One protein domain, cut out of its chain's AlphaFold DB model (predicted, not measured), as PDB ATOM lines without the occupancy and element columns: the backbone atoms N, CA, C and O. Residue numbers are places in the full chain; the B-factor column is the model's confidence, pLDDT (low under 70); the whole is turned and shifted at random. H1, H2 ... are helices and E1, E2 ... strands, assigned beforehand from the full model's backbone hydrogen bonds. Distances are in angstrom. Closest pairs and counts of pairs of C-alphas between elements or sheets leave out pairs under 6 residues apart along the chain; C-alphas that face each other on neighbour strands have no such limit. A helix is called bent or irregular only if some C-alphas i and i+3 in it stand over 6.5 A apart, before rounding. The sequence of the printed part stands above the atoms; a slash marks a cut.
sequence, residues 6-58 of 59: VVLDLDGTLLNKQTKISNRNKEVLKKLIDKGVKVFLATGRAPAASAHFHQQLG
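AT A GLANCE: This is residues 6 to 58 of the 59 residues of an uncharacterized protein of Tepidibacillus decaturensis (UniProt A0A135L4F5). Two short parallel strands, E1 and E2, lie side by side, with H1 running toward them so that its residues 29 to 33 come nearest the pair, and H2 folding back past E2 toward H1. A long loop, residues 9 to 22, leads from E1 to H1. The 53 printed residues hold E1, H1, E2 and H2 in that order, two named helices and two named strands of mixed class. The whole is compact, with a radius of gyration of the C-alphas of 10.7 A and spans of 28 by 20 by 16 A.

HOW THE PARTS SIT: E1, residues 6 to 8, and E2, residues 38 to 41, are parallel neighbours, their directions 11 degrees apart. N 6 and O 38, 2.8 A apart, and N 40 and O 6, 2.9 A apart, are within hydrogen-bond range. H1, residues 23 to 34, lies between them in the chain, making a strand-helix-strand unit, two parallel neighbour strands with a helix between, whose crossover is right-handed. The closest C-alphas of H1 and E2 are those of Ile 33 and Val 39, 6.8 A apart. H2, residues 47 to 57, only just touches H1, with 3 pairs of C-alphas within 8 A, the closest those of Lys 26 and Leu 57 at 6.3 A; H1 takes part with residues 26 to 30 alone. Their lines are about perpendicular, at 81 degrees. The closest C-alphas of E2 and H2, those of Leu 41 and His 54, are 7.5 A apart. E1 and H2 are apart. Each O i to N i+4 pair is within hydrogen-bond range in H1, and 5 of 7 in H2.

IN THESE COORDINATES: E1 begins at C-alpha 6 (140.084, 144.835, 124.388) and spans 6.5 A. H1 is 16.4 A long, E2 10.4 A and H2 15.0 A. H2 is irregular, with C-alphas 49 and 52 7.1 A apart, and ends at C-alpha 57 (134.432, 156.376, 121.095).

THE WHOLE: The two C-alphas farthest apart, those of Gln 18 and Gly 36, are 29.9 A apart. The link from E1 to H1 is long, and those from H1 to E2 and E2 to H2 are tight. The printed part has no cut, and no printed residue is under 70 in pLDDT.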
ATOM      1  N   VAL A   6     139.446 143.977 123.392       97.31
ATOM      2  CA  VAL A   6     140.084 144.835 124.388       97.31
ATOM      3  C   VAL A   6     139.001 145.342 125.336       97.31
ATOM      4  O   VAL A   6     137.993 145.898 124.904       97.31
ATOM      5  N   VAL A   7     139.208 145.145 126.634       98.00
ATOM      6  CA  VAL A   7     138.289 145.581 127.691       98.00
ATOM      7  C   VAL A   7     139.026 146.601 128.550       98.00
ATOM      8  O   VAL A   7     140.127 146.316 129.019       98.00
ATOM      9  N   LEU A   8     138.461 147.798 128.706       97.44
ATOM     10  CA  LEU A   8     139.145 148.938 129.321       97.44
ATOM     11  C   LEU A   8     138.349 149.496 130.486       97.44
ATOM     12  O   LEU A   8     137.168 149.810 130.339       97.44
ATOM     13  N   ASP A   9     139.032 149.708 131.603       97.88
ATOM     14  CA  ASP A   9     138.527 150.600 132.636       97.88
ATOM     15  C   ASP A   9     138.653 152.074 132.212       97.88
ATOM     16  O   ASP A   9     139.434 152.444 131.327       97.88
ATOM     17  N   LEU A  10     137.849 152.925 132.844       97.50
ATOM     18  CA  LEU A  10     137.847 154.362 132.641       97.50
ATOM     19  C   LEU A  10     138.877 155.061 133.529       97.50
ATOM     20  O   LEU A  10     139.821 155.662 133.016       97.50
ATOM     21  N   ASP A  11     138.691 155.024 134.844       96.44
ATOM     22  CA  ASP A  11     139.403 155.898 135.772       96.44
ATOM     23  C   ASP A  11     140.830 155.422 136.033       96.44
ATOM     24  O   ASP A  11     141.077 154.278 136.385       96.44
ATOM     25  N   GLY A  12     141.809 156.305 135.831       93.19
ATOM     26  CA  GLY A  12     143.222 155.933 135.963       93.19
ATOM     27  C   GLY A  12     143.746 155.022 134.844       93.19
ATOM     28  O   GLY A  12     144.935 154.712 134.846       93.19
ATOM     29  N   THR A  13     142.899 154.659 133.874       97.06
ATOM     30  CA  THR A  13     143.254 153.814 132.723       97.06
ATOM     31  C   THR A  13     143.021 154.552 131.402       97.06
ATOM     32  O   THR A  13     143.970 155.050 130.794       97.06
ATOM     33  N   LEU A  14     141.770 154.653 130.935       97.75
ATOM     34  CA  LEU A  14     141.447 155.320 129.669       97.75
ATOM     35  C   LEU A  14     141.371 156.847 129.808       97.75
ATOM     36  O   LEU A  14     141.725 157.578 128.874       97.75
ATOM     37  N   LEU A  15     140.889 157.321 130.958       98.12
ATOM     38  CA  LEU A  15     140.735 158.731 131.277       98.12
ATOM     39  C   LEU A  15     142.004 159.273 131.933       98.12
ATOM     40  O   LEU A  15     142.559 158.687 132.861       98.12
ATOM     41  N   ASN A  16     142.448 160.438 131.469       96.38
ATOM     42  CA  ASN A  16     143.535 161.163 132.115       96.38
ATOM     43  C   ASN A  16     143.061 161.867 133.404       96.38
ATOM     44  O   ASN A  16     141.879 161.864 133.743       96.38
ATOM     45  N   LYS A  17     143.981 162.551 134.098       96.12
ATOM     46  CA  LYS A  17     143.686 163.291 135.343       96.12
ATOM     47  C   LYS A  17     142.641 164.408 135.179       96.12
ATOM     48  O   LYS A  17     142.113 164.890 136.172       96.12
ATOM     49  N   GLN A  18     142.342 164.829 133.950       96.62
ATOM     50  CA  GLN A  18     141.293 165.801 133.632       96.62
ATOM     51  C   GLN A  18     139.977 165.129 133.215       96.62
ATOM     52  O   GLN A  18     139.088 165.802 132.700       96.62
ATOM     53  N   THR A  19     139.838 163.815 133.423       96.25
ATOM     54  CA  THR A  19     138.658 163.017 133.051       96.25
ATOM     55  C   THR A  19     138.362 163.078 131.544       96.25
ATOM     56  O   THR A  19     137.212 163.124 131.110       96.25
ATOM     57  N   LYS A  20     139.413 163.115 130.714       97.44
ATOM     58  CA  LYS A  20     139.311 163.166 129.248       97.44
ATOM     59  C   LYS A  20     139.995 161.966 128.606       97.44
ATOM     60  O   LYS A  20     141.047 161.520 129.062       97.44
ATOM     61  N   ILE A  21     139.431 161.506 127.490       98.00
ATOM     62  CA  ILE A  21     140.079 160.549 126.590       98.00
ATOM     63  C   ILE A  21     140.995 161.338 125.651       98.00
ATOM     64  O   ILE A  21     140.547 162.285 124.998       98.00
ATOM     65  N   SER A  22     142.270 160.960 125.565       97.75
ATOM     66  CA  SER A  22     143.216 161.601 124.646       97.75
ATOM     67  C   SER A  22     142.874 161.306 123.179       97.75
ATOM     68  O   SER A  22     142.362 160.231 122.860       97.75
ATOM     69  N   ASN A  23     143.211 162.222 122.264       97.62
ATOM     70  CA  ASN A  23     143.016 162.000 120.822       97.62
ATOM     71  C   ASN A  23     143.762 160.752 120.336       97.62
ATOM     72  O   ASN A  23     143.190 159.929 119.628       97.62
ATOM     73  N   ARG A  24     144.991 160.546 120.828       97.81
ATOM     74  CA  ARG A  24     145.778 159.337 120.561       97.81
ATOM     75  C   ARG A  24     145.010 158.062 120.921       97.81
ATOM     76  O   ARG A  24     144.982 157.133 120.120       97.81
ATOM     77  N   ASN A  25     144.389 158.003 122.103       97.44
ATOM     78  CA  ASN A  25     143.641 156.815 122.522       97.44
ATOM     79  C   ASN A  25     142.409 156.604 121.634       97.44
ATOM     80  O   ASN A  25     142.177 155.482 121.198       97.44
ATOM     81  N   LYS A  26     141.671 157.669 121.293       97.75
ATOM     82  CA  LYS A  26     140.526 157.581 120.366       97.75
ATOM     83  C   LYS A  26     140.935 157.005 119.009       97.75
ATOM     84  O   LYS A  26     140.299 156.082 118.515       97.75
ATOM     85  N   GLU A  27     142.023 157.510 118.432       98.00
ATOM     86  CA  GLU A  27     142.538 157.050 117.138       98.00
ATOM     87  C   GLU A  27     142.986 155.585 117.169       98.00
ATOM     88  O   GLU A  27     142.719 154.837 116.230       98.00
ATOM     89  N   VAL A  28     143.668 155.161 118.236       97.44
ATOM     90  CA  VAL A  28     144.114 153.769 118.383       97.44
ATOM     91  C   VAL A  28     142.924 152.828 118.548       97.44
ATOM     92  O   VAL A  28     142.884 151.799 117.878       97.44
ATOM     93  N   LEU A  29     141.945 153.180 119.385       97.75
ATOM     94  CA  LEU A  29     140.747 152.359 119.577       97.75
ATOM     95  C   LEU A  29     139.941 152.243 118.285       97.75
ATOM     96  O   LEU A  29     139.552 151.138 117.922       97.75
ATOM     97  N   LYS A  30     139.800 153.338 117.531       97.50
ATOM     98  CA  LYS A  30     139.186 153.302 116.200       97.50
ATOM     99  C   LYS A  30     139.915 152.336 115.261       97.50
ATOM    100  O   LYS A  30     139.282 151.466 114.684       97.50
ATOM    101  N   LYS A  31     141.248 152.407 115.182       97.50
ATOM    102  CA  LYS A  31     142.048 151.476 114.360       97.50
ATOM    103  C   LYS A  31     141.896 150.012 114.781       97.50
ATOM    104  O   LYS A  31     142.060 149.132 113.944       97.50
ATOM    105  N   LEU A  32     141.655 149.734 116.063       96.94
ATOM    106  CA  LEU A  32     141.390 148.377 116.548       96.94
ATOM    107  C   LEU A  32     139.998 147.903 116.114       96.94
ATOM    108  O   LEU A  32     139.881 146.798 115.586       96.94
ATOM    109  N   ILE A  33     138.984 148.757 116.255       96.75
ATOM    110  CA  ILE A  33     137.614 148.485 115.796       96.75
ATOM    111  C   ILE A  33     137.591 148.243 114.283       96.75
ATOM    112  O   ILE A  33     137.037 147.242 113.837       96.75
ATOM    113  N   ASP A  34     138.277 149.084 113.504       96.69
ATOM    114  CA  ASP A  34     138.392 148.954 112.044       96.69
ATOM    115  C   ASP A  34     139.069 147.632 111.623       96.69
ATOM    116  O   ASP A  34     138.849 147.133 110.521       96.69
ATOM    117  N   LYS A  35     139.880 147.034 112.506       96.75
ATOM    118  CA  LYS A  35     140.506 145.713 112.319       96.75
ATOM    119  C   LYS A  35     139.641 144.547 112.815       96.75
ATOM    120  O   LYS A  35     140.106 143.413 112.816       96.75
ATOM    121  N   GLY A  36     138.414 144.807 113.261       96.56
ATOM    122  CA  GLY A  36     137.494 143.795 113.783       96.56
ATOM    123  C   GLY A  36     137.725 143.411 115.248       96.56
ATOM    124  O   GLY A  36     137.104 142.465 115.735       96.56
ATOM    125  N   VAL A  37     138.587 144.131 115.975       97.94
ATOM    126  CA  VAL A  37     138.795 143.913 117.413       97.94
ATOM    127  C   VAL A  37     137.649 144.559 118.182       97.94
ATOM    128  O   VAL A  37     137.385 145.752 118.045       97.94
ATOM    129  N   LYS A  38     136.978 143.786 119.037       97.62
ATOM    130  CA  LYS A  38     135.878 144.300 119.862       97.62
ATOM    131  C   LYS A  38     136.424 145.147 121.009       97.62
ATOM    132  O   LYS A  38     137.330 144.707 121.712       97.62
ATOM    133  N   VAL A  39     135.868 146.332 121.233       98.00
ATOM    134  CA  VAL A  39     136.275 147.215 122.335       98.00
ATOM    135  C   VAL A  39     135.113 147.373 123.309       98.00
ATOM    136  O   VAL A  39     134.007 147.705 122.899       98.00
ATOM    137  N   PHE A  40     135.373 147.147 124.596       97.50
ATOM    138  CA  PHE A  40     134.385 147.268 125.667       97.50
ATOM    139  C   PHE A  40     134.885 148.194 126.772       97.50
ATOM    140  O   PHE A  40     136.070 148.185 127.115       97.50
ATOM    141  N   LEU A  41     133.965 148.946 127.374       97.50
ATOM    142  CA  LEU A  41     134.216 149.682 128.611       97.50
ATOM    143  C   LEU A  41     133.765 148.831 129.802       97.50
ATOM    144  O   LEU A  41     132.609 148.419 129.864       97.50
ATOM    145  N   ALA A  42     134.666 148.587 130.749       97.50
ATOM    146  CA  ALA A  42     134.395 147.879 131.994       97.50
ATOM    147  C   ALA A  42     134.704 148.802 133.170       97.50
ATOM    148  O   ALA A  42     135.851 148.951 133.568       97.50
ATOM    149  N   THR A  43     133.671 149.443 133.705       97.44
ATOM    150  CA  THR A  43     133.805 150.460 134.749       97.44
ATOM    151  C   THR A  43     132.766 150.256 135.842       97.44
ATOM    152  O   THR A  43     131.656 149.800 135.573       97.44
ATOM    153  N   GLY A  44     133.112 150.639 137.071       97.38
ATOM    154  CA  GLY A  44     132.160 150.722 138.182       97.38
ATOM    155  C   GLY A  44     131.249 151.954 138.124       97.38
ATOM    156  O   GLY A  44     130.317 152.062 138.918       97.38
ATOM    157  N   ARG A  45     131.495 152.903 137.207       96.69
ATOM    158  CA  ARG A  45     130.605 154.054 137.017       96.69
ATOM    159  C   ARG A  45     129.222 153.589 136.563       96.69
ATOM    160  O   ARG A  45     129.102 152.725 135.697       96.69
ATOM    161  N   ALA A  46     128.178 154.229 137.088       97.56
ATOM    162  CA  ALA A  46     126.814 153.999 136.628       97.56
ATOM    163  C   ALA A  46     126.692 154.251 135.106       97.56
ATOM    164  O   ALA A  46     127.352 155.167 134.603       97.56
ATOM    165  N   PRO A  47     125.815 153.532 134.377       95.50
ATOM    166  CA  PRO A  47     125.694 153.659 132.920       95.50
ATOM    167  C   PRO A  47     125.507 155.097 132.420       95.50
ATOM    168  O   PRO A  47     126.140 155.508 131.452       95.50
ATOM    169  N   ALA A  48     124.708 155.911 133.117       96.94
ATOM    170  CA  ALA A  48     124.508 157.317 132.755       96.94
ATOM    171  C   ALA A  48     125.806 158.148 132.826       96.94
ATOM    172  O   ALA A  48     126.016 159.045 132.012       96.94
ATOM    173  N   ALA A  49     126.701 157.831 133.768       95.88
ATOM    174  CA  ALA A  49     127.970 158.529 133.958       95.88
ATOM    175  C   ALA A  49     129.075 158.062 132.992       95.88
ATOM    176  O   ALA A  49     130.081 158.759 132.831       95.88
ATOM    177  N   SER A  50     128.915 156.896 132.357       96.44
ATOM    178  CA  SER A  50     129.849 156.361 131.358       96.44
ATOM    179  C   SER A  50     129.371 156.547 129.910       96.44
ATOM    180  O   SER A  50     130.203 156.571 129.002       96.44
ATOM    181  N   ALA A  51     128.070 156.769 129.690       97.06
ATOM    182  CA  ALA A  51     127.451 156.889 128.367       97.06
ATOM    183  C   ALA A  51     128.134 157.918 127.452       97.06
ATOM    184  O   ALA A  51     128.377 157.644 126.278       97.06
ATOM    185  N   HIS A  52     128.515 159.083 127.983       97.06
ATOM    186  CA  HIS A  52     129.194 160.106 127.187       97.06
ATOM    187  C   HIS A  52     130.558 159.634 126.647       97.06
ATOM    188  O   HIS A  52     130.916 159.950 125.513       97.06
ATOM    189  N   PHE A  53     131.315 158.847 127.418       97.31
ATOM    190  CA  PHE A  53     132.597 158.293 126.965       97.31
ATOM    191  C   PHE A  53     132.405 157.207 125.909       97.31
ATOM    192  O   PHE A  53     133.165 157.166 124.946       97.31
ATOM    193  N   HIS A  54     131.364 156.385 126.054       96.62
ATOM    194  CA  HIS A  54     130.967 155.398 125.050       96.62
ATOM    195  C   HIS A  54     130.668 156.072 123.701       96.62
ATOM    196  O   HIS A  54     131.266 155.730 122.684       96.62
ATOM    197  N   GLN A  55     129.850 157.130 123.722       96.75
ATOM    198  CA  GLN A  55     129.517 157.929 122.538       96.75
ATOM    199  C   GLN A  55     130.747 158.594 121.907       96.75
ATOM    200  O   GLN A  55     130.893 158.581 120.688       96.75
ATOM    201  N   GLN A  56     131.663 159.145 122.715       96.31
ATOM    202  CA  GLN A  56     132.906 159.739 122.202       96.31
ATOM    203  C   GLN A  56     133.797 158.745 121.441       96.31
ATOM    204  O   GLN A  56     134.631 159.177 120.644       96.31
ATOM    205  N   LEU A  57     133.671 157.448 121.732       95.62
ATOM    206  CA  LEU A  57     134.432 156.376 121.095       95.62
ATOM    207  C   LEU A  57     133.690 155.741 119.914       95.62
ATOM    208  O   LEU A  57     134.297 154.949 119.198       95.62
ATOM    209  N   GLY A  58     132.419 156.096 119.695       93.25
ATOM    210  CA  GLY A  58     131.579 155.478 118.668       93.25
ATOM    211  C   GLY A  58     131.309 153.996 118.926       93.25
ATOM    212  O   GLY A  58     131.150 153.242 117.969       93.25
TER     213      GLY A  58